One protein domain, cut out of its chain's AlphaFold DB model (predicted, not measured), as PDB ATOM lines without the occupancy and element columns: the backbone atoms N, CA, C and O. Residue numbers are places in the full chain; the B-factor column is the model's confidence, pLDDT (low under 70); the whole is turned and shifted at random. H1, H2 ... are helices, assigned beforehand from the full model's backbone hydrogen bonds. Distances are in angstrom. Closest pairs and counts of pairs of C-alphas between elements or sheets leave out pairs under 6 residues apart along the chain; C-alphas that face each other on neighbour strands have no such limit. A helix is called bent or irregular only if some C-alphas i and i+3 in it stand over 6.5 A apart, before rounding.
ATOM      1  N   ALA A   2     175.526 170.296 123.322       43.62
ATOM      2  CA  ALA A   2     176.786 170.295 124.096       43.62
ATOM      3  C   ALA A   2     176.747 171.241 125.317       43.62
ATOM      4  O   ALA A   2     177.194 170.867 126.393       43.62
ATOM      5  N   GLU A   3     176.132 172.417 125.172       57.53
ATOM      6  CA  GLU A   3     175.992 173.409 126.254       57.53
ATOM      7  C   GLU A   3     174.970 172.980 127.318       57.53
ATOM      8  O   GLU A   3     175.249 173.070 128.508       57.53
ATOM      9  N   SER A   4     173.840 172.390 126.902       59.72
ATOM     10  CA  SER A   4     172.862 171.749 127.802       59.72
ATOM     11  C   SER A   4     173.511 170.672 128.687       59.72
ATOM     12  O   SER A   4     173.265 170.645 129.890       59.72
ATOM     13  N   LYS A   5     174.421 169.851 128.136       66.62
ATOM     14  CA  LYS A   5     175.187 168.877 128.934       66.62
ATOM     15  C   LYS A   5     176.086 169.540 129.979       66.62
ATOM     16  O   LYS A   5     176.173 169.028 131.086       66.62
ATOM     17  N   GLY A   6     176.702 170.679 129.661       77.88
ATOM     18  CA  GLY A   6     177.542 171.417 130.609       77.88
ATOM     19  C   GLY A   6     176.764 171.944 131.820       77.88
ATOM     20  O   GLY A   6     177.236 171.824 132.948       77.88
ATOM     21  N   VAL A   7     175.549 172.467 131.614       76.75
ATOM     22  CA  VAL A   7     174.674 172.922 132.717       76.75
ATOM     23  C   VAL A   7     174.202 171.766 133.570       76.75
ATOM     24  O   VAL A   7     174.205 171.854 134.795       76.75
ATOM     25  N   GLU A   8     173.804 170.673 132.925       81.69
ATOM     26  CA  GLU A   8     173.396 169.470 133.631       81.69
ATOM     27  C   GLU A   8     174.529 168.918 134.486       81.69
ATOM     28  O   GLU A   8     174.288 168.569 135.635       81.69
ATOM     29  N   GLU A   9     175.759 168.872 133.974       84.31
ATOM     30  CA  GLU A   9     176.936 168.448 134.736       84.31
ATOM     31  C   GLU A   9     177.208 169.384 135.919       84.31
ATOM     32  O   GLU A   9     177.412 168.912 137.041       84.31
ATOM     33  N   LEU A  10     177.144 170.701 135.698       85.19
ATOM     34  CA  LEU A  10     177.357 171.701 136.740       85.19
ATOM     35  C   LEU A  10     176.315 171.578 137.858       85.19
ATOM     36  O   LEU A  10     176.668 171.476 139.031       85.19
ATOM     37  N   LEU A  11     175.029 171.510 137.507       84.44
ATOM     38  CA  LEU A  11     173.972 171.352 138.500       84.44
ATOM     39  C   LEU A  11     174.000 169.967 139.147       84.44
ATOM     40  O   LEU A  11     173.758 169.858 140.345       84.44
ATOM     41  N   THR A  12     174.334 168.912 138.399       86.81
ATOM     42  CA  THR A  12     174.530 167.571 138.972       86.81
ATOM     43  C   THR A  12     175.618 167.613 140.032       86.81
ATOM     44  O   THR A  12     175.443 167.012 141.088       86.81
ATOM     45  N   SER A  13     176.703 168.354 139.797       89.31
ATOM     46  CA  SER A  13     177.766 168.554 140.782       89.31
ATOM     47  C   SER A  13     177.254 169.275 142.033       89.31
ATOM     48  O   SER A  13     177.476 168.787 143.140       89.31
ATOM     49  N   VAL A  14     176.530 170.391 141.881       91.31
ATOM     50  CA  VAL A  14     175.955 171.147 143.015       91.31
ATOM     51  C   VAL A  14     174.965 170.290 143.812       91.31
ATOM     52  O   VAL A  14     175.053 170.199 145.036       91.31
ATOM     53  N   TYR A  15     174.051 169.609 143.120       92.69
ATOM     54  CA  TYR A  15     173.029 168.755 143.723       92.69
ATOM     55  C   TYR A  15     173.634 167.537 144.428       92.69
ATOM     56  O   TYR A  15     173.274 167.239 145.567       92.69
ATOM     57  N   SER A  16     174.592 166.859 143.789       91.12
ATOM     58  CA  SER A  16     175.272 165.703 144.384       91.12
ATOM     59  C   SER A  16     176.070 166.118 145.616       91.12
ATOM     60  O   SER A  16     175.964 165.460 146.646       91.12
ATOM     61  N   GLY A  17     176.781 167.251 145.560       92.25
ATOM     62  CA  GLY A  17     177.498 167.796 146.714       92.25
ATOM     63  C   GLY A  17     176.572 168.124 147.893       92.25
ATOM     64  O   GLY A  17     176.897 167.811 149.040       92.25
ATOM     65  N   LEU A  18     175.386 168.688 147.630       93.56
ATOM     66  CA  LEU A  18     174.367 168.915 148.661       93.56
ATOM     67  C   LEU A  18     173.868 167.596 149.268       93.56
ATOM     68  O   LEU A  18     173.800 167.462 150.491       93.56
ATOM     69  N   CYS A  19     173.533 166.618 148.425       93.31
ATOM     70  CA  CYS A  19     173.062 165.308 148.863       93.31
ATOM     71  C   CYS A  19     174.119 164.554 149.683       93.31
ATOM     72  O   CYS A  19     173.792 163.987 150.723       93.31
ATOM     73  N   GLU A  20     175.389 164.596 149.282       93.19
ATOM     74  CA  GLU A  20     176.500 164.020 150.044       93.19
ATOM     75  C   GLU A  20     176.652 164.692 151.413       93.19
ATOM     76  O   GLU A  20     176.707 164.001 152.431       93.19
ATOM     77  N   LYS A  21     176.635 166.031 151.462       93.94
ATOM     78  CA  LYS A  21     176.693 166.800 152.717       93.94
ATOM     79  C   LYS A  21     175.549 166.423 153.665       93.94
ATOM     80  O   LYS A  21     175.786 166.201 154.851       93.94
ATOM     81  N   ARG A  22     174.322 166.315 153.146       94.88
ATOM     82  CA  ARG A  22     173.133 165.909 153.915       94.88
ATOM     83  C   ARG A  22     173.219 164.455 154.387       94.88
ATOM     84  O   ARG A  22     172.925 164.182 155.547       94.88
ATOM     85  N   CYS A  23     173.702 163.541 153.543       94.88
ATOM     86  CA  CYS A  23     173.930 162.144 153.920       94.88
ATOM     87  C   CYS A  23     174.933 162.033 155.076       94.88
ATOM     88  O   CYS A  23     174.662 161.346 156.060       94.88
ATOM     89  N   VAL A  24     176.062 162.747 155.001       95.25
ATOM     90  CA  VAL A  24     177.069 162.771 156.074       95.25
ATOM     91  C   VAL A  24     176.475 163.310 157.377       95.25
ATOM     92  O   VAL A  24     176.599 162.652 158.408       95.25
ATOM     93  N   ALA A  25     175.769 164.443 157.332       95.31
ATOM     94  CA  ALA A  25     175.123 165.012 158.516       95.31
ATOM     95  C   ALA A  25     174.122 164.029 159.154       95.31
ATOM     96  O   ALA A  25     174.113 163.831 160.370       95.31
ATOM     97  N   LEU A  26     173.319 163.348 158.334       96.00
ATOM     98  CA  LEU A  26     172.334 162.383 158.811       96.00
ATOM     99  C   LEU A  26     172.999 161.124 159.398       96.00
ATOM    100  O   LEU A  26     172.554 160.631 160.435       96.00
ATOM    101  N   LYS A  27     174.113 160.649 158.816       96.50
ATOM    102  CA  LYS A  27     174.942 159.570 159.391       96.50
ATOM    103  C   LYS A  27     175.444 159.928 160.787       96.50
ATOM    104  O   LYS A  27     175.337 159.110 161.701       96.50
ATOM    105  N   GLU A  28     175.964 161.141 160.963       96.44
ATOM    106  CA  GLU A  28     176.453 161.628 162.258       96.44
ATOM    107  C   GLU A  28     175.323 161.704 163.295       96.44
ATOM    108  O   GLU A  28     175.481 161.220 164.420       96.44
ATOM    109  N   MET A  29     174.154 162.226 162.907       96.12
ATOM    110  CA  MET A  29     172.979 162.295 163.779       96.12
ATOM    111  C   MET A  29     172.494 160.907 164.217       96.12
ATOM    112  O   MET A  29     172.258 160.684 165.408       96.12
ATOM    113  N   ILE A  30     172.378 159.958 163.283       97.25
ATOM    114  CA  ILE A  30     171.972 158.581 163.592       97.25
ATOM    115  C   ILE A  30     172.991 157.928 164.532       97.25
ATOM    116  O   ILE A  30     172.608 157.370 165.561       97.25
ATOM    117  N   ALA A  31     174.289 158.040 164.232       97.44
ATOM    118  CA  ALA A  31     175.351 157.465 165.054       97.44
ATOM    119  C   ALA A  31     175.336 158.014 166.494       97.44
ATOM    120  O   ALA A  31     175.481 157.249 167.453       97.44
ATOM    121  N   ALA A  32     175.090 159.317 166.666       97.38
ATOM    122  CA  ALA A  32     174.969 159.944 167.980       97.38
ATOM    123  C   ALA A  32     173.764 159.410 168.778       97.38
ATOM    124  O   ALA A  32     173.887 159.092 169.970       97.38
ATOM    125  N   LYS A  33     172.600 159.250 168.128       97.19
ATOM    126  CA  LYS A  33     171.404 158.667 168.765       97.19
ATOM    127  C   LYS A  33     171.623 157.193 169.114       97.19
ATOM    128  O   LYS A  33     171.293 156.790 170.228       97.19
ATOM    129  N   ILE A  34     172.248 156.412 168.230       97.88
ATOM    130  CA  ILE A  34     172.644 155.016 168.484       97.88
ATOM    131  C   ILE A  34     173.540 154.922 169.724       97.88
ATOM    132  O   ILE A  34     173.277 154.096 170.598       97.88
ATOM    133  N   SER A  35     174.570 155.768 169.835       97.69
ATOM    134  CA  SER A  35     175.462 155.784 171.005       97.69
ATOM    135  C   SER A  35     174.687 156.063 172.292       97.69
ATOM    136  O   SER A  35     174.796 155.315 173.260       97.69
ATOM    137  N   SER A  36     173.823 157.081 172.269       97.69
ATOM    138  CA  SER A  36     173.000 157.467 173.422       97.69
ATOM    139  C   SER A  36     172.050 156.345 173.862       97.69
ATOM    140  O   SER A  36     171.891 156.079 175.054       97.69
ATOM    141  N   LEU A  37     171.431 155.645 172.905       97.06
ATOM    142  CA  LEU A  37     170.559 154.501 173.189       97.06
ATOM    143  C   LEU A  37     171.346 153.306 173.742       97.06
ATOM    144  O   LEU A  37     170.867 152.652 174.668       97.06
ATOM    145  N   ARG A  38     172.554 153.029 173.227       97.38
ATOM    146  CA  ARG A  38     173.435 151.973 173.761       97.38
ATOM    147  C   ARG A  38     173.818 152.244 175.207       97.38
ATOM    148  O   ARG A  38     173.673 151.354 176.036       97.38
ATOM    149  N   GLU A  39     174.228 153.467 175.528       96.38
ATOM    150  CA  GLU A  39     174.550 153.859 176.905       96.38
ATOM    151  C   GLU A  39     173.349 153.693 177.842       96.38
ATOM    152  O   GLU A  39     173.484 153.166 178.952       96.38
ATOM    153  N   LEU A  40     172.154 154.086 177.382       94.88
ATOM    154  CA  LEU A  40     170.918 153.910 178.138       94.88
ATOM    155  C   LEU A  40     170.617 152.426 178.391       94.88
ATOM    156  O   LEU A  40     170.293 152.056 179.522       94.88
ATOM    157  N   ILE A  41     170.768 151.578 177.368       94.88
ATOM    158  CA  ILE A  41     170.581 150.127 177.476       94.88
ATOM    159  C   ILE A  41     171.605 149.525 178.436       94.88
ATOM    160  O   ILE A  41     171.210 148.822 179.360       94.88
ATOM    161  N   GLU A  42     172.895 149.827 178.287       94.50
ATOM    162  CA  GLU A  42     173.950 149.295 179.155       94.50
ATOM    163  C   GLU A  42     173.755 149.691 180.622       94.50
ATOM    164  O   GLU A  42     173.951 148.881 181.531       94.50
ATOM    165  N   SER A  43     173.380 150.948 180.872       91.06
ATOM    166  CA  SER A  43     173.045 151.432 182.212       91.06
ATOM    167  C   SER A  43     171.874 150.642 182.800       91.06
ATOM    168  O   SER A  43     171.917 150.227 183.961       91.06
ATOM    169  N   GLU A  44     170.841 150.387 182.002       91.50
ATOM    170  CA  GLU A  44     169.658 149.658 182.444       91.50
ATOM    171  C   GLU A  44     169.929 148.160 182.653       91.50
ATOM    172  O   GLU A  44     169.483 147.585 183.647       91.50
ATOM    173  N   GLU A  45     170.739 147.534 181.799       90.56
ATOM    174  CA  GLU A  45     171.204 146.154 181.973       90.56
ATOM    175  C   GLU A  45     172.037 146.003 183.241       90.56
ATOM    176  O   GLU A  45     171.820 145.061 184.002       90.56
ATOM    177  N   LYS A  46     172.924 146.961 183.540       87.19
ATOM    178  CA  LYS A  46     173.681 146.985 184.802       87.19
ATOM    179  C   LYS A  46     172.750 147.085 186.011       87.19
ATOM    180  O   LYS A  46     172.942 146.340 186.972       87.19
ATOM    181  N   LYS A  47     171.730 147.953 185.980       84.62
ATOM    182  CA  LYS A  47     170.736 148.061 187.069       84.62
ATOM    183  C   LYS A  47     169.953 146.762 187.254       84.62
ATOM    184  O   LYS A  47     169.840 146.277 188.376       84.62
ATOM    185  N   ARG A  48     169.456 146.178 186.160       83.75
ATOM    186  CA  ARG A  48     168.718 144.905 186.169       83.75
ATOM    187  C   ARG A  48     169.590 143.753 186.673       83.75
ATOM    188  O   ARG A  48     169.151 142.993 187.531       83.75
ATOM    189  N   ALA A  49     170.847 143.674 186.232       80.25
ATOM    190  CA  ALA A  49     171.814 142.677 186.690       80.25
ATOM    191  C   ALA A  49     172.104 142.804 188.195       80.25
ATOM    192  O   ALA A  49     172.072 141.802 188.911       80.25
ATOM    193  N   LEU A  50     172.317 144.030 188.693       71.19
ATOM    194  CA  LEU A  50     172.515 144.310 190.122       71.19
ATOM    195  C   LEU A  50     171.335 143.853 190.989       71.19
ATOM    196  O   LEU A  50     171.552 143.432 192.123       71.19
ATOM    197  N   LEU A  51     170.112 143.926 190.464       65.19
ATOM    198  CA  LEU A  51     168.892 143.495 191.154       65.19
ATOM    199  C   LEU A  51     168.661 141.978 191.064       65.19
ATOM    200  O   LEU A  51     168.113 141.385 191.987       65.19
ATOM    201  N   SER A  52     169.113 141.338 189.982       61.50
ATOM    202  CA  SER A  52     168.995 139.884 189.785       61.50
ATOM    203  C   SER A  52     170.007 139.046 190.587       61.50
ATOM    204  O   SER A  52     169.808 137.845 190.766       61.50
ATOM    205  N   ASP A  53     171.086 139.655 191.089       63.31
ATOM    206  CA  ASP A  53     172.165 138.949 191.786       63.31
ATOM    207  C   ASP A  53     171.844 138.721 193.281       63.31
ATOM    208  O   ASP A  53     172.305 139.441 194.174       63.31
ATOM    209  N   GLU A  54     171.070 137.666 193.572       55.75
ATOM    210  CA  GLU A  54     170.762 137.212 194.943       55.75
ATOM    211  C   GLU A  54     172.020 136.951 195.795       55.75
ATOM    212  O   GLU A  54     171.980 137.042 197.026       55.75
ATOM    213  N   SER A  55     173.150 136.627 195.162       56.06
ATOM    214  CA  SER A  55     174.388 136.266 195.856       56.06
ATOM    215  C   SER A  55     175.085 137.477 196.492       56.06
ATOM    216  O   SER A  55     175.706 137.352 197.551       56.06
ATOM    217  N   ARG A  56     174.927 138.674 195.907       57.44
ATOM    218  CA  ARG A  56     175.451 139.937 196.451       57.44
ATOM    219  C   ARG A  56     174.636 140.457 197.628       57.44
ATOM    220  O   ARG A  56     175.232 140.935 198.592       57.44
ATOM    221  N   LEU A  57     173.312 140.299 197.596       56.34
ATOM    222  CA  LEU A  57     172.429 140.586 198.735       56.34
ATOM    223  C   LEU A  57     172.786 139.705 199.943       56.34
ATOM    224  O   LEU A  57     172.959 140.220 201.047       56.34
ATOM    225  N   LYS A  58     173.017 138.403 199.725       57.59
ATOM    226  CA  LYS A  58     173.501 137.479 200.769       57.59
ATOM    227  C   LYS A  58     174.884 137.863 201.309       57.59
ATOM    228  O   LYS A  58     175.097 137.858 202.518       57.59
ATOM    229  N   LYS A  59     175.815 138.274 200.438       61.84
ATOM    230  CA  LYS A  59     177.153 138.749 200.845       61.84
ATOM    231  C   LYS A  59     177.127 140.054 201.651       61.84
ATOM    232  O   LYS A  59     177.941 140.202 202.556       61.84
ATOM    233  N   ALA A  60     176.226 140.983 201.327       57.91
ATOM    234  CA  ALA A  60     176.113 142.283 201.993       57.91
ATOM    235  C   ALA A  60     175.469 142.196 203.388       57.91
ATOM    236  O   ALA A  60     175.819 142.971 204.273       57.91
ATOM    237  N   VAL A  61     174.559 141.237 203.593       60.22
ATOM    238  CA  VAL A  61     173.920 140.967 204.894       60.22
ATOM    239  C   VAL A  61     174.861 140.203 205.845       60.22
ATOM    240  O   VAL A  61     174.714 140.287 207.065       60.22
ATOM    241  N   GLY A  62     175.883 139.528 205.302       59.16
ATOM    242  CA  GLY A  62     176.887 138.788 206.066       59.16
ATOM    243  C   GLY A  62     176.320 137.547 206.771       59.16
ATOM    244  O   GLY A  62     175.114 137.397 206.958       59.16
ATOM    245  N   GLY A  63     177.205 136.647 207.213       61.09
ATOM    246  CA  GLY A  63     176.820 135.347 207.795       61.09
ATOM    247  C   GLY A  63     175.990 135.407 209.090       61.09
ATOM    248  O   GLY A  63     175.511 134.378 209.550       61.09
ATOM    249  N   PHE A  64     175.795 136.591 209.683       51.31
ATOM    250  CA  PHE A  64     174.997 136.784 210.901       51.31
ATOM    251  C   PHE A  64     173.505 137.060 210.617       51.31
ATOM    252  O   PHE A  64     172.656 136.804 211.473       51.31
ATOM    253  N   GLY A  65     173.162 137.558 209.421       54.22
ATOM    254  CA  GLY A  65     171.776 137.867 209.046       54.22
ATOM    255  C   GLY A  65     171.015 136.704 208.400       54.22
ATOM    256  O   GLY A  65     169.787 136.720 208.397       54.22
ATOM    257  N   GLU A  66     171.703 135.656 207.928       51.81
ATOM    258  CA  GLU A  66     171.065 134.474 207.315       51.81
ATOM    259  C   GLU A  66     170.169 133.683 208.286       51.81
ATOM    260  O   GLU A  66     169.224 133.031 207.852       51.81
ATOM    261  N   ALA A  67     170.422 133.762 209.598       56.31
ATOM    262  CA  ALA A  67     169.648 133.042 210.615       56.31
ATOM    263  C   ALA A  67     168.486 133.856 211.224       56.31
ATOM    264  O   ALA A  67     167.654 133.291 211.931       56.31
ATOM    265  N   SER A  68     168.433 135.173 210.994       54.69
ATOM    266  CA  SER A  68     167.536 136.097 211.715       54.69
ATOM    267  C   SER A  68     166.668 136.978 210.812       54.69
ATOM    268  O   SER A  68     165.712 137.586 211.292       54.69
ATOM    269  N   VAL A  69     166.953 137.027 209.509       57.50
ATOM    270  CA  VAL A  69     166.266 137.898 208.555       57.50
ATOM    271  C   VAL A  69     165.690 137.064 207.417       57.50
ATOM    272  O   VAL A  69     166.417 136.393 206.687       57.50
ATOM    273  N   ASN A  70     164.368 137.112 207.238       62.53
ATOM    274  CA  ASN A  70     163.720 136.431 206.124       62.53
ATOM    275  C   ASN A  70     164.012 137.190 204.819       62.53
ATOM    276  O   ASN A  70     163.386 138.207 204.515       62.53
ATOM    277  N   ILE A  71     164.984 136.688 204.055       60.50
ATOM    278  CA  ILE A  71     165.461 137.276 202.794       60.50
ATOM    279  C   ILE A  71     164.306 137.469 201.793       60.50
ATOM    280  O   ILE A  71     164.309 138.443 201.043       60.50
ATOM    281  N   SER A  72     163.277 136.610 201.834       59.41
ATOM    282  CA  SER A  72     162.080 136.753 200.988       59.41
ATOM    283  C   SER A  72     161.270 138.022 201.294       59.41
ATOM    284  O   SER A  72     160.831 138.702 200.375       59.41
ATOM    285  N   SER A  73     161.170 138.432 202.564       58.81
ATOM    286  CA  SER A  73     160.440 139.643 202.972       58.81
ATOM    287  C   SER A  73     161.189 140.940 202.641       58.81
ATOM    288  O   SER A  73     160.565 141.966 202.385       58.81
ATOM    289  N   ILE A  74     162.528 140.906 202.605       59.28
ATOM    290  CA  ILE A  74     163.348 142.025 202.102       59.28
ATOM    291  C   ILE A  74     163.197 142.160 200.587       59.28
ATOM    292  O   ILE A  74     163.114 143.280 200.089       59.28
ATOM    293  N   LYS A  75     163.106 141.034 199.872       57.28
ATOM    294  CA  LYS A  75     162.825 140.996 198.435       57.28
ATOM    295  C   LYS A  75     161.475 141.647 198.119       57.28
ATOM    296  O   LYS A  75     161.415 142.469 197.221       57.28
ATOM    297  N   ASP A  76     160.437 141.395 198.917       59.09
ATOM    298  CA  ASP A  76     159.114 142.023 198.747       59.09
ATOM    299  C   ASP A  76     159.103 143.539 199.031       59.09
ATOM    300  O   ASP A  76     158.375 144.298 198.385       59.09
ATOM    301  N   VAL A  77     159.905 144.010 199.993       60.69
ATOM    302  CA  VAL A  77     160.036 145.446 200.312       60.69
ATOM    303  C   VAL A  77     160.893 146.174 199.272       60.69
ATOM    304  O   VAL A  77     160.564 147.299 198.894       60.69
ATOM    305  N   LEU A  78     161.948 145.527 198.766       56.91
ATOM    306  CA  LEU A  78     162.726 146.009 197.626       56.91
ATOM    307  C   LEU A  78     161.859 146.042 196.363       56.91
ATOM    308  O   LEU A  78     161.731 147.115 195.788       56.91
ATOM    309  N   HIS A  79     161.133 144.968 196.031       55.97
ATOM    310  CA  HIS A  79     160.186 144.917 194.908       55.97
ATOM    311  C   HIS A  79     159.120 146.030 194.965       55.97
ATOM    312  O   HIS A  79     158.783 146.623 193.940       55.97
ATOM    313  N   LYS A  80     158.634 146.404 196.160       53.50
ATOM    314  CA  LYS A  80     157.716 147.549 196.335       53.50
ATOM    315  C   LYS A  80     158.371 148.923 196.133       53.50
ATOM    316  O   LYS A  80     157.682 149.854 195.727       53.50
ATOM    317  N   GLY A  81     159.672 149.066 196.394       50.28
ATOM    318  CA  GLY A  81     160.460 150.267 196.070       50.28
ATOM    319  C   GLY A  81     161.074 150.264 194.657       50.28
ATOM    320  O   GLY A  81     161.542 151.299 194.185       50.28
ATOM    321  N   GLU A  82     161.080 149.112 193.984       50.75
ATOM    322  CA  GLU A  82     161.682 148.857 192.667       50.75
ATOM    323  C   GLU A  82     160.815 149.301 191.491       50.75
ATOM    324  O   GLU A  82     161.370 149.639 190.445       50.75
ATOM    325  N   ALA A  83     159.490 149.387 191.665       49.03
ATOM    326  CA  ALA A  83     158.550 149.811 190.620       49.03
ATOM    327  C   ALA A  83     158.841 151.217 190.042       49.03
ATOM    328  O   ALA A  83     158.318 151.564 188.988       49.03
ATOM    329  N   GLY A  84     159.687 152.018 190.705       54.91
ATOM    330  CA  GLY A  84     160.176 153.310 190.207       54.91
ATOM    331  C   GLY A  84     161.676 153.378 189.882       54.91
ATOM    332  O   GLY A  84     162.148 154.447 189.503       54.91
ATOM    333  N   ARG A  85     162.456 152.297 190.057       66.25
ATOM    334  CA  ARG A  85     163.928 152.299 189.867       66.25
ATOM    335  C   ARG A  85     164.402 151.624 188.580       66.25
ATOM    336  O   ARG A  85     165.487 151.958 188.105       66.25
ATOM    337  N   VAL A  86     163.615 150.692 188.047       78.19
ATOM    338  CA  VAL A  86     163.898 149.957 186.807       78.19
ATOM    339  C   VAL A  86     162.901 150.394 185.746       78.19
ATOM    340  O   VAL A  86     161.714 150.562 186.019       78.19
ATOM    341  N   MET A  87     163.392 150.591 184.533       86.31
ATOM    342  CA  MET A  87     162.568 150.897 183.375       86.31
ATOM    343  C   MET A  87     161.587 149.744 183.099       86.31
ATOM    344  O   MET A  87     162.019 148.590 183.131       86.31
ATOM    345  N   PRO A  88     160.309 150.009 182.765       88.88
ATOM    346  CA  PRO A  88     159.367 148.969 182.344       88.88
ATOM    347  C   PRO A  88     159.918 148.104 181.198       88.88
ATOM    348  O   PRO A  88     160.625 148.610 180.325       88.88
ATOM    349  N   GLU A  89     159.600 146.805 181.184       87.88
ATOM    350  CA  GLU A  89     160.105 145.877 180.154       87.88
ATOM    351  C   GLU A  89     159.667 146.255 178.741       87.88
ATOM    352  O   GLU A  89     160.472 146.180 177.818       87.88
ATOM    353  N   GLU A  90     158.432 146.727 178.581       89.81
ATOM    354  CA  GLU A  90     157.888 147.184 177.298       89.81
ATOM    355  C   GLU A  90     158.731 148.326 176.715       89.81
ATOM    356  O   GLU A  90     159.187 148.251 175.571       89.81
ATOM    357  N   ARG A  91     159.048 149.336 177.538       92.69
ATOM    358  CA  ARG A  91     159.928 150.446 177.149       92.69
ATOM    359  C   ARG A  91     161.346 149.971 176.836       92.69
ATOM    360  O   ARG A  91     161.922 150.382 175.833       92.69
ATOM    361  N   PHE A  92     161.907 149.095 177.665       93.06
ATOM    362  CA  PHE A  92     163.259 148.572 177.464       93.06
ATOM    363  C   PHE A  92     163.383 147.780 176.151       93.06
ATOM    364  O   PHE A  92     164.336 147.978 175.396       93.06
ATOM    365  N   ASN A  93     162.393 146.940 175.840       93.81
ATOM    366  CA  ASN A  93     162.328 146.205 174.578       93.81
ATOM    367  C   ASN A  93     162.155 147.148 173.383       93.81
ATOM    368  O   ASN A  93     162.845 146.982 172.381       93.81
ATOM    369  N   ARG A  94     161.312 148.181 173.500       94.25
ATOM    370  CA  ARG A  94     161.132 149.184 172.441       94.25
ATOM    371  C   ARG A  94     162.427 149.928 172.122       94.25
ATOM    372  O   ARG A  94     162.767 150.051 170.952       94.25
ATOM    373  N   ILE A  95     163.186 150.357 173.132       96.06
ATOM    374  CA  ILE A  95     164.496 151.008 172.935       96.06
ATOM    375  C   ILE A  95     165.482 150.052 172.244       96.06
ATOM    376  O   ILE A  95     166.211 150.476 171.351       96.06
ATOM    377  N   LYS A  96     165.482 148.756 172.588       96.56
ATOM    378  CA  LYS A  96     166.303 147.749 171.890       96.56
ATOM    379  C   LYS A  96     165.910 147.583 170.421       96.56
ATOM    380  O   LYS A  96     166.791 147.576 169.566       96.56
ATOM    381  N   CYS A  97     164.615 147.480 170.124       96.38
ATOM    382  CA  CYS A  97     164.117 147.421 168.747       96.38
ATOM    383  C   CYS A  97     164.484 148.684 167.960       96.38
ATOM    384  O   CYS A  97     164.918 148.590 166.817       96.38
ATOM    385  N   LEU A  98     164.373 149.852 168.590       96.69
ATOM    386  CA  LEU A  98     164.719 151.131 167.984       96.69
ATOM    387  C   LEU A  98     166.218 151.251 167.689       96.69
ATOM    388  O   LEU A  98     166.601 151.734 166.629       96.69
ATOM    389  N   LEU A  99     167.072 150.777 168.601       97.75
ATOM    390  CA  LEU A  99     168.516 150.709 168.379       97.75
ATOM    391  C   LEU A  99     168.852 149.835 167.161       97.75
ATOM    392  O   LEU A  99     169.730 150.203 166.379       97.75
ATOM    393  N   ALA A 100     168.175 148.691 167.018       97.56
ATOM    394  CA  ALA A 100     168.356 147.806 165.871       97.56
ATOM    395  C   ALA A 100     167.915 148.493 164.569       97.56
ATOM    396  O   ALA A 100     168.735 148.620 163.669       97.56
ATOM    397  N   SER A 101     166.698 149.049 164.524       97.50
ATOM    398  CA  SER A 101     166.201 149.761 163.336       97.50
ATOM    399  C   SER A 101     167.107 150.930 162.927       97.50
ATOM    400  O   SER A 101     167.498 151.035 161.769       97.50
ATOM    401  N   LEU A 102     167.543 151.777 163.869       97.75
ATOM    402  CA  LEU A 102     168.462 152.878 163.547       97.75
ATOM    403  C   LEU A 102     169.820 152.386 163.030       97.75
ATOM    404  O   LEU A 102     170.428 153.054 162.194       97.75
ATOM    405  N   SER A 103     170.300 151.236 163.509       97.31
ATOM    406  CA  SER A 103     171.534 150.629 162.998       97.31
ATOM    407  C   SER A 103     171.347 150.133 161.561       97.31
ATOM    408  O   SER A 103     172.192 150.426 160.716       97.31
ATOM    409  N   ASP A 104     170.217 149.491 161.258       97.06
ATOM    410  CA  ASP A 104     169.874 149.048 159.900       97.06
ATOM    411  C   ASP A 104     169.729 150.246 158.946       97.06
ATOM    412  O   ASP A 104     170.236 150.235 157.821       97.06
ATOM    413  N   HIS A 105     169.092 151.326 159.409       96.06
ATOM    414  CA  HIS A 105     169.001 152.567 158.649       96.06
ATOM    415  C   HIS A 105     170.373 153.175 158.360       96.06
ATOM    416  O   HIS A 105     170.586 153.654 157.251       96.06
ATOM    417  N   LEU A 106     171.303 153.152 159.322       95.81
ATOM    418  CA  LEU A 106     172.660 153.665 159.124       95.81
ATOM    419  C   LEU A 106     173.408 152.888 158.030       95.81
ATOM    420  O   LEU A 106     174.110 153.500 157.225       95.81
ATOM    421  N   GLU A 107     173.243 151.563 157.982       94.75
ATOM    422  CA  GLU A 107     173.848 150.705 156.954       94.75
ATOM    423  C   GLU A 107     173.214 150.916 155.568       94.75
ATOM    424  O   GLU A 107     173.916 150.902 154.555       94.75
ATOM    425  N   GLY A 108     171.898 151.145 155.513       93.06
ATOM    426  CA  GLY A 108     171.144 151.346 154.271       93.06
ATOM    427  C   GLY A 108     171.065 152.791 153.768       93.06
ATOM    428  O   GLY A 108     170.504 153.020 152.694       93.06
ATOM    429  N   LEU A 109     171.593 153.770 154.510       93.00
ATOM    430  CA  LEU A 109     171.298 155.188 154.286       93.00
ATOM    431  C   LEU A 109     171.691 155.684 152.891       93.00
ATOM    432  O   LEU A 109     170.925 156.408 152.261       93.00
ATOM    433  N   ASP A 110     172.849 155.261 152.382       91.12
ATOM    434  CA  ASP A 110     173.355 155.700 151.073       91.12
ATOM    435  C   ASP A 110     172.411 155.340 149.913       91.12
ATOM    436  O   ASP A 110     172.431 156.002 148.878       91.12
ATOM    437  N   ALA A 111     171.562 154.318 150.074       90.31
ATOM    438  CA  ALA A 111     170.594 153.915 149.056       90.31
ATOM    439  C   ALA A 111     169.395 154.873 148.944       90.31
ATOM    440  O   ALA A 111     168.736 154.892 147.905       90.31
ATOM    441  N   LEU A 112     169.114 155.669 149.984       87.62
ATOM    442  CA  LEU A 112     168.031 156.661 149.978       87.62
ATOM    443  C   LEU A 112     168.412 157.942 149.221       87.62
ATOM    444  O   LEU A 112     167.536 158.698 148.804       87.62
ATOM    445  N   PHE A 113     169.708 158.195 149.032       88.00
ATOM    446  CA  PHE A 113     170.204 159.421 148.414       88.00
ATOM    447  C   PHE A 113     170.340 159.246 146.890       88.00
ATOM    448  O   PHE A 113     171.144 158.433 146.422       88.00
ATOM    449  N   PRO A 114     169.572 159.997 146.077       82.31
ATOM    450  CA  PRO A 114     169.639 159.893 144.626       82.31
ATOM    451  C   PRO A 114     170.959 160.459 144.088       82.31
ATOM    452  O   PRO A 114     171.459 161.475 144.561       82.31
ATOM    453  N   ARG A 115     171.490 159.840 143.028       72.06
ATOM    454  CA  ARG A 115     172.720 160.289 142.341       72.06
ATOM    455  C   ARG A 115     172.475 161.262 141.180       72.06
ATOM    456  O   ARG A 115     173.379 161.517 140.395       72.06
ATOM    457  N   GLY A 116     171.249 161.749 141.019       78.69
ATOM    458  CA  GLY A 116     170.875 162.636 139.921       78.69
ATOM    459  C   GLY A 116     169.420 163.085 140.002       78.69
ATOM    460  O   GLY A 116     168.685 162.685 140.908       78.69
ATOM    461  N   PHE A 117     169.017 163.912 139.043       84.94
ATOM    462  CA  PHE A 117     167.668 164.465 138.932       84.94
ATOM    463  C   PHE A 117     166.791 163.686 137.948       84.94
ATOM    464  O   PHE A 117     167.269 162.903 137.119       84.94
ATOM    465  N   LYS A 118     165.480 163.916 138.033       88.19
ATOM    466  CA  LYS A 118     164.479 163.297 137.160       88.19
ATOM    467  C   LYS A 118     164.177 164.201 135.980       88.19
ATOM    468  O   LYS A 118     163.980 165.390 136.161       88.19
ATOM    469  N   ARG A 119     164.134 163.651 134.769       87.62
ATOM    470  CA  ARG A 119     163.726 164.392 133.567       87.62
ATOM    471  C   ARG A 119     162.213 164.352 133.426       87.62
ATOM    472  O   ARG A 119     161.627 163.278 133.533       87.62
ATOM    473  N   PHE A 120     161.608 165.500 133.150       86.50
ATOM    474  CA  PHE A 120     160.183 165.569 132.880       86.50
ATOM    475  C   PHE A 120     159.840 164.880 131.557       86.50
ATOM    476  O   PHE A 120     160.473 165.129 130.531       86.50
ATOM    477  N   SER A 121     158.836 164.007 131.593       79.19
ATOM    478  CA  SER A 121     158.397 163.194 130.453       79.19
ATOM    479  C   SER A 121     156.991 163.540 129.952       79.19
ATOM    480  O   SER A 121     156.458 162.796 129.134       79.19
ATOM    481  N   GLY A 122     156.375 164.623 130.442       77.44
ATOM    482  CA  GLY A 122     154.993 164.999 130.105       77.44
ATOM    483  C   GLY A 122     153.913 164.359 130.988       77.44
ATOM    484  O   GLY A 122     152.732 164.589 130.754       77.44
ATOM    485  N   ASP A 123     154.294 163.562 131.992       83.88
ATOM    486  CA  ASP A 123     153.372 162.907 132.930       83.88
ATOM    487  C   ASP A 123     153.450 163.571 134.311       83.88
ATOM    488  O   ASP A 123     154.353 163.296 135.105       83.88
ATOM    489  N   MET A 124     152.510 164.478 134.582       84.25
ATOM    490  CA  MET A 124     152.446 165.209 135.850       84.25
ATOM    491  C   MET A 124     152.071 164.306 137.027       84.25
ATOM    492  O   MET A 124     152.680 164.408 138.094       84.25
ATOM    493  N   ASP A 125     151.127 163.384 136.835       87.75
ATOM    494  CA  ASP A 125     150.704 162.452 137.884       87.75
ATOM    495  C   ASP A 125     151.854 161.519 138.282       87.75
ATOM    496  O   ASP A 125     152.079 161.259 139.470       87.75
ATOM    497  N   GLY A 126     152.637 161.062 137.301       90.62
ATOM    498  CA  GLY A 126     153.870 160.312 137.525       90.62
ATOM    499  C   GLY A 126     154.866 161.075 138.401       90.62
ATOM    500  O   GLY A 126     155.339 160.538 139.404       90.62
ATOM    501  N   VAL A 127     155.131 162.349 138.092       91.25
ATOM    502  CA  VAL A 127     156.029 163.211 138.887       91.25
ATOM    503  C   VAL A 127     155.531 163.379 140.326       91.25
ATOM    504  O   VAL A 127     156.318 163.306 141.277       91.25
ATOM    505  N   LEU A 128     154.227 163.581 140.521       91.94
ATOM    506  CA  LEU A 128     153.643 163.740 141.854       91.94
ATOM    507  C   LEU A 128     153.762 162.468 142.696       91.94
ATOM    508  O   LEU A 128     154.128 162.545 143.870       91.94
ATOM    509  N   ASN A 129     153.510 161.307 142.093       93.31
ATOM    510  CA  ASN A 129     153.645 160.016 142.761       93.31
ATOM    511  C   ASN A 129     155.113 159.688 143.078       93.31
ATOM    512  O   ASN A 129     155.422 159.240 144.184       93.31
ATOM    513  N   GLU A 130     156.033 159.939 142.143       92.94
ATOM    514  CA  GLU A 130     157.465 159.709 142.351       92.94
ATOM    515  C   GLU A 130     158.048 160.615 143.438       92.94
ATOM    516  O   GLU A 130     158.787 160.136 144.300       92.94
ATOM    517  N   SER A 131     157.720 161.909 143.415       92.69
ATOM    518  CA  SER A 131     158.197 162.866 144.421       92.69
ATOM    519  C   SER A 131     157.698 162.513 145.820       92.69
ATOM    520  O   SER A 131     158.471 162.518 146.777       92.69
ATOM    521  N   GLU A 132     156.430 162.124 145.940       93.94
ATOM    522  CA  GLU A 132     155.850 161.657 147.195       93.94
ATOM    523  C   GLU A 132     156.495 160.359 147.690       93.94
ATOM    524  O   GLU A 132     156.809 160.244 148.875       93.94
ATOM    525  N   GLY A 133     156.755 159.404 146.793       94.00
ATOM    526  CA  GLY A 133     157.487 158.181 147.115       94.00
ATOM    527  C   GLY A 133     158.916 158.456 147.593       94.00
ATOM    528  O   GLY A 133     159.348 157.886 148.595       94.00
ATOM    529  N   ALA A 134     159.629 159.370 146.927       92.50
ATOM    530  CA  ALA A 134     160.986 159.759 147.301       92.50
ATOM    531  C   ALA A 134     161.032 160.371 148.709       92.50
ATOM    532  O   ALA A 134     161.846 159.949 149.527       92.50
ATOM    533  N   MET A 135     160.125 161.295 149.035       93.12
ATOM    534  CA  MET A 135     160.065 161.898 150.372       93.12
ATOM    535  C   MET A 135     159.633 160.888 151.447       93.12
ATOM    536  O   MET A 135     160.250 160.814 152.509       93.12
ATOM    537  N   ASN A 136     158.624 160.054 151.166       95.06
ATOM    538  CA  ASN A 136     158.168 159.022 152.104       95.06
ATOM    539  C   ASN A 136     159.217 157.937 152.371       95.06
ATOM    540  O   ASN A 136     159.163 157.307 153.424       95.06
ATOM    541  N   SER A 137     160.192 157.733 151.480       94.69
ATOM    542  CA  SER A 137     161.289 156.786 151.727       94.69
ATOM    543  C   SER A 137     162.126 157.142 152.968       94.69
ATOM    544  O   SER A 137     162.685 156.250 153.605       94.69
ATOM    545  N   PHE A 138     162.140 158.419 153.373       95.44
ATOM    546  CA  PHE A 138     162.798 158.895 154.594       95.44
ATOM    547  C   PHE A 138     161.909 158.818 155.845       95.44
ATOM    548  O   PHE A 138     162.423 158.913 156.960       95.44
ATOM    549  N   ALA A 139     160.590 158.634 155.703       96.19
ATOM    550  CA  ALA A 139     159.651 158.687 156.827       96.19
ATOM    551  C   ALA A 139     159.932 157.646 157.927       96.19
ATOM    552  O   ALA A 139     159.904 158.034 159.095       96.19
ATOM    553  N   PRO A 140     160.285 156.377 157.621       96.00
ATOM    554  CA  PRO A 140     160.652 155.411 158.658       96.00
ATOM    555  C   PRO A 140     161.851 155.867 159.501       96.00
ATOM    556  O   PRO A 140     161.797 155.827 160.728       96.00
ATOM    557  N   LEU A 141     162.893 156.388 158.845       96.56
ATOM    558  CA  LEU A 141     164.104 156.873 159.505       96.56
ATOM    559  C   LEU A 141     163.823 158.093 160.391       96.56
ATOM    560  O   LEU A 141     164.188 158.099 161.566       96.56
ATOM    561  N   ILE A 142     163.164 159.122 159.852       97.06
ATOM    562  CA  ILE A 142     162.823 160.328 160.623       97.06
ATOM    563  C   ILE A 142     161.888 159.973 161.788       97.06
ATOM    564  O   ILE A 142     162.074 160.451 162.910       97.06
ATOM    565  N   GLY A 143     160.931 159.072 161.555       97.00
ATOM    566  CA  GLY A 143     160.042 158.558 162.587       97.00
ATOM    567  C   GLY A 143     160.819 157.910 163.732       97.00
ATOM    568  O   GLY A 143     160.590 158.241 164.895       97.00
ATOM    569  N   ASP A 144     161.785 157.047 163.425       97.25
ATOM    570  CA  ASP A 144     162.588 156.376 164.444       97.25
ATOM    571  C   ASP A 144     163.581 157.314 165.148       97.25
ATOM    572  O   ASP A 144     163.800 157.175 166.355       97.25
ATOM    573  N   LEU A 145     164.097 158.342 164.467       97.19
ATOM    574  CA  LEU A 145     164.867 159.413 165.109       97.19
ATOM    575  C   LEU A 145     164.019 160.198 166.126       97.19
ATOM    576  O   LEU A 145     164.467 160.410 167.259       97.19
ATOM    577  N   ARG A 146     162.775 160.564 165.782       96.94
ATOM    578  CA  ARG A 146     161.846 161.221 166.721       96.94
ATOM    579  C   ARG A 146     161.478 160.314 167.891       96.94
ATOM    580  O   ARG A 146     161.498 160.753 169.042       96.94
ATOM    581  N   LYS A 147     161.175 159.036 167.630       96.88
ATOM    582  CA  LYS A 147     160.932 158.045 168.693       96.88
ATOM    583  C   LYS A 147     162.140 157.940 169.621       96.88
ATOM    584  O   LYS A 147     161.958 157.910 170.836       96.88
ATOM    585  N   ALA A 148     163.361 157.951 169.079       97.31
ATOM    586  CA  ALA A 148     164.586 157.878 169.876       97.31
ATOM    587  C   ALA A 148     164.720 159.082 170.793       97.31
ATOM    588  O   ALA A 148     165.051 158.933 171.966       97.31
ATOM    589  N   GLU A 149     164.412 160.273 170.297       96.44
ATOM    590  CA  GLU A 149     164.420 161.484 171.105       96.44
ATOM    591  C   GLU A 149     163.386 161.460 172.237       96.44
ATOM    592  O   GLU A 149     163.694 161.790 173.388       96.44
ATOM    593  N   LEU A 150     162.169 161.005 171.941       96.38
ATOM    594  CA  LEU A 150     161.114 160.835 172.938       96.38
ATOM    595  C   LEU A 150     161.487 159.788 173.994       96.38
ATOM    596  O   LEU A 150     161.194 159.972 175.177       96.38
ATOM    597  N   GLU A 151     162.156 158.710 173.595       95.12
ATOM    598  CA  GLU A 151     162.622 157.678 174.515       95.12
ATOM    599  C   GLU A 151     163.786 158.139 175.387       95.12
ATOM    600  O   GLU A 151     163.752 157.939 176.604       95.12
ATOM    601  N   LEU A 152     164.785 158.802 174.803       94.88
ATOM    602  CA  LEU A 152     165.938 159.342 175.528       94.88
ATOM    603  C   LEU A 152     165.513 160.412 176.541       94.88
ATOM    604  O   LEU A 152     166.027 160.447 177.657       94.88
ATOM    605  N   SER A 153     164.520 161.234 176.193       94.81
ATOM    606  CA  SER A 153     163.941 162.239 177.096       94.81
ATOM    607  C   SER A 153     162.892 161.682 178.069       94.81
ATOM    608  O   SER A 153     162.366 162.435 178.887       94.81
ATOM    609  N   ALA A 154     162.588 160.378 178.007       91.94
ATOM    610  CA  ALA A 154     161.542 159.713 178.789       91.94
ATOM    611  C   ALA A 154     160.139 160.341 178.639       91.94
ATOM    612  O   ALA A 154     159.322 160.276 179.558       91.94
ATOM    613  N   LYS A 155     159.854 160.936 177.476       94.44
ATOM    614  CA  LYS A 155     158.570 161.569 177.136       94.44
ATOM    615  C   LYS A 155     157.669 160.685 176.274       94.44
ATOM    616  O   LYS A 155     156.543 161.082 175.982       94.44
ATOM    617  N   TYR A 156     158.133 159.506 175.851       94.31
ATOM    618  CA  TYR A 156     157.337 158.611 175.017       94.31
ATOM    619  C   TYR A 156     156.073 158.116 175.738       94.31
ATOM    620  O   TYR A 156     156.141 157.589 176.847       94.31
ATOM    621  N   ASN A 157     154.914 158.265 175.093       92.75
ATOM    622  CA  ASN A 157     153.623 157.800 175.576       92.75
ATOM    623  C   ASN A 157     152.958 156.943 174.497       92.75
ATOM    624  O   ASN A 157     152.497 157.479 173.497       92.75
ATOM    625  N   GLU A 158     152.870 155.638 174.733       91.56
ATOM    626  CA  GLU A 158     152.354 154.638 173.782       91.56
ATOM    627  C   GLU A 158     150.974 155.007 173.227       91.56
ATOM    628  O   GLU A 158     150.791 155.121 172.019       91.56
ATOM    629  N   LYS A 159     150.020 155.360 174.098       90.12
ATOM    630  CA  LYS A 159     148.650 155.704 173.679       90.12
ATOM    631  C   LYS A 159     148.577 156.896 172.726       90.12
ATOM    632  O   LYS A 159     147.628 156.990 171.958       90.12
ATOM    633  N   LYS A 160     149.518 157.839 172.833       91.44
ATOM    634  CA  LYS A 160     149.552 159.042 171.991       91.44
ATOM    635  C   LYS A 160     150.434 158.851 170.766       91.44
ATOM    636  O   LYS A 160     150.069 159.277 169.678       91.44
ATOM    637  N   HIS A 161     151.611 158.270 170.961       94.12
ATOM    638  CA  HIS A 161     152.660 158.254 169.956       94.12
ATOM    639  C   HIS A 161     152.556 157.055 169.022       94.12
ATOM    640  O   HIS A 161     152.856 157.226 167.849       94.12
ATOM    641  N   ASP A 162     152.081 155.891 169.476       91.81
ATOM    642  CA  ASP A 162     151.964 154.723 168.592       91.81
ATOM    643  C   ASP A 162     150.990 155.029 167.444       91.81
ATOM    644  O   ASP A 162     151.352 154.905 166.278       91.81
ATOM    645  N   SER A 163     149.812 155.580 167.764       91.62
ATOM    646  CA  SER A 163     148.828 156.003 166.757       91.62
ATOM    647  C   SER A 163     149.341 157.117 165.835       91.62
ATOM    648  O   SER A 163     149.000 157.131 164.657       91.62
ATOM    649  N   PHE A 164     150.163 158.040 166.346       93.38
ATOM    650  CA  PHE A 164     150.791 159.073 165.519       93.38
ATOM    651  C   PHE A 164     151.805 158.464 164.538       93.38
ATOM    652  O   PHE A 164     151.811 158.808 163.360       93.38
ATOM    653  N   PHE A 165     152.641 157.530 165.005       95.12
ATOM    654  CA  PHE A 165     153.688 156.924 164.188       95.12
ATOM    655  C   PHE A 165     153.187 155.858 163.199       95.12
ATOM    656  O   PHE A 165     153.898 155.567 162.241       95.12
ATOM    657  N   GLU A 166     151.981 155.310 163.377       92.56
ATOM    658  CA  GLU A 166     151.342 154.399 162.408       92.56
ATOM    659  C   GLU A 166     151.055 155.070 161.053       92.56
ATOM    660  O   GLU A 166     151.166 154.420 160.014       92.56
ATOM    661  N   GLY A 167     150.699 156.360 161.056       90.94
ATOM    662  CA  GLY A 167     150.395 157.147 159.853       90.94
ATOM    663  C   GLY A 167     151.496 158.126 159.439       90.94
ATOM    664  O   GLY A 167     151.253 158.965 158.573       90.94
ATOM    665  N   PHE A 168     152.671 158.052 160.070       96.00
ATOM    666  CA  PHE A 168     153.737 159.037 159.906       96.00
ATOM    667  C   PHE A 168     154.270 159.072 158.474       96.00
ATOM    668  O   PHE A 168     154.670 158.050 157.912       96.00
ATOM    669  N   SER A 169     154.299 160.266 157.894       96.00
ATOM    670  CA  SER A 169     154.667 160.490 156.500       96.00
ATOM    671  C   SER A 169     155.537 161.734 156.346       96.00
ATOM    672  O   SER A 169     155.757 162.483 157.297       96.00
ATOM    673  N   TRP A 170     155.986 162.005 155.118       94.31
ATOM    674  CA  TRP A 170     156.712 163.242 154.807       94.31
ATOM    675  C   TRP A 170     155.943 164.519 155.192       94.31
ATOM    676  O   TRP A 170     156.554 165.554 155.427       94.31
ATOM    677  N   ARG A 171     154.605 164.457 155.279       93.94
ATOM    678  CA  ARG A 171     153.757 165.602 155.658       93.94
ATOM    679  C   ARG A 171     153.909 166.005 157.122       93.94
ATOM    680  O   ARG A 171     153.529 167.113 157.480       93.94
ATOM    681  N   ASP A 172     154.450 165.117 157.950       95.50
ATOM    682  CA  ASP A 172     154.646 165.337 159.382       95.50
ATOM    683  C   ASP A 172     156.050 165.870 159.710       95.50
ATOM    684  O   ASP A 172     156.376 166.075 160.886       95.50
ATOM    685  N   PHE A 173     156.897 166.057 158.691       95.31
ATOM    686  CA  PHE A 173     158.259 166.559 158.841       95.31
ATOM    687  C   PHE A 173     158.256 168.044 159.203       95.31
ATOM    688  O   PHE A 173     157.431 168.828 158.741       95.31
ATOM    689  N   THR A 174     159.210 168.420 160.043       94.31
ATOM    690  CA  THR A 174     159.558 169.817 160.324       94.31
ATOM    691  C   THR A 174     160.489 170.360 159.244       94.31
ATOM    692  O   THR A 174     161.148 169.593 158.541       94.31
ATOM    693  N   ASP A 175     160.606 171.684 159.153       92.25
ATOM    694  CA  ASP A 175     161.545 172.342 158.236       92.25
ATOM    695  C   ASP A 175     162.999 171.893 158.474       92.25
ATOM    696  O   ASP A 175     163.757 171.674 157.527       92.25
ATOM    697  N   GLU A 176     163.372 171.663 159.738       92.69
ATOM    698  CA  GLU A 176     164.681 171.119 160.114       92.69
ATOM    699  C   GLU A 176     164.898 169.718 159.526       92.69
ATOM    700  O   GLU A 176     165.953 169.446 158.962       92.69
ATOM    701  N   GLU A 177     163.899 168.838 159.571       94.19
ATOM    702  CA  GLU A 177     164.005 167.492 158.990       94.19
ATOM    703  C   GLU A 177     163.989 167.516 157.458       94.19
ATOM    704  O   GLU A 177     164.729 166.755 156.831       94.19
ATOM    705  N   PHE A 178     163.235 168.427 156.832       91.94
ATOM    706  CA  PHE A 178     163.324 168.650 155.384       91.94
ATOM    707  C   PHE A 178     164.719 169.107 154.954       91.94
ATOM    708  O   PHE A 178     165.190 168.734 153.876       91.94
ATOM    709  N   SER A 179     165.416 169.868 155.800       91.06
ATOM    710  CA  SER A 179     166.787 170.300 155.525       91.06
ATOM    711  C   SER A 179     167.810 169.149 155.541       91.06
ATOM    712  O   SER A 179     168.919 169.316 155.031       91.06
ATOM    713  N   LEU A 180     167.439 167.972 156.069       91.12
ATOM    714  CA  LEU A 180     168.296 166.782 156.159       91.12
ATOM    715  C   LEU A 180     168.117 165.798 154.994       91.12
ATOM    716  O   LEU A 180     169.005 164.979 154.758       91.12
TER     717      LEU A 180
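This is residues 2 to 180 of the 619 residues of the protein "Ferredoxin" of Candidatus Dadabacteria bacterium (UniProt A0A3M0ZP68). A single very long helix, H1, makes the axis of a thin rod, and H4 and H6 pack beside part of it as a three-helix bundle. Past one end of H1 the short helices H2 and H3 make a thin turn by which the chain folds back toward the bundle; H7 lies beside H6 on the side away from H1, H8 is next to H6, and H5 leads into H6; residues 120 to 126, of which 124 to 126 belong to H5, stick out, as do residues 2 to 7 of H1. The printed part has 179 residues with eight named helices, H1 to H8 in order, and no named strand: the class is all helix. It is extended, with a radius of gyration of the C-alphas of 25.1 A and spans of 94 by 30 by 20 A.

H1, residues 2 to 52, begins at C-alpha 2 (176.786, 170.295, 124.096) and is 72.8 A long. H2 holds residues 54 to 61 and H3 residues 71 to 82. H4, residues 89 to 112, is 33.0 A long; it is irregular, with C-alphas 107 and 110 7.7 A apart, and has a kink of 44 degrees near residue 106. H5, residues 124 to 136, is 18.3 A long, and H6, residues 139 to 152, 19.7 A. H7 holds residues 158 to 166, and H8, residues 175 to 178, ends at C-alpha 178 (163.324, 168.650, 155.384).

H1, H4 and H6 form an up-and-down bundle, each running against the one before it. H1, with residues 23 to 41 alone, touches H4 at a shallow tilt of 21 degrees, opposite ways; the closest C-alphas, of Ile 34 and Leu 99, are 6.0 A apart. H1, with residues 30 to 40 alone, touches H6 the same way at a shallow tilt of 34 degrees, only just short of steep, closest at the C-alphas of Lys 33 and Ala 148, 7.0 A. H4, with residues 95 to 105 alone, touches H6 at a steep tilt of 38 degrees, opposite ways, closest at the C-alphas of His 105 and Leu 141, 6.6 A. H7 is close to but not clearly touching H6, with the C-alphas of Gly 143 and Phe 165 closest at 6.8 A. H8 is likewise close to but not clearly touching H6, with the C-alphas of Ile 142 and Glu 177 closest at 7.4 A. H5 and H6 meet only through their link, as do H1 and H2. H2 and H3 are near each other. Every O i to N i+4 pair is within hydrogen-bond range in H1, H2, H3, H5 and H6, against 17 of 20 in H4 and 3 of 5 in H7; H8 is too short for such a pair.

The C-alphas of Ala 2 and Ser 68, the two farthest apart, are 94.5 A from each other. The printed part has no cut, and the link from H4 to H5, 11 residues, is long. The mean pLDDT of the printed part is 84.5; residues 2 to 5 and 51 to 85 are under 70.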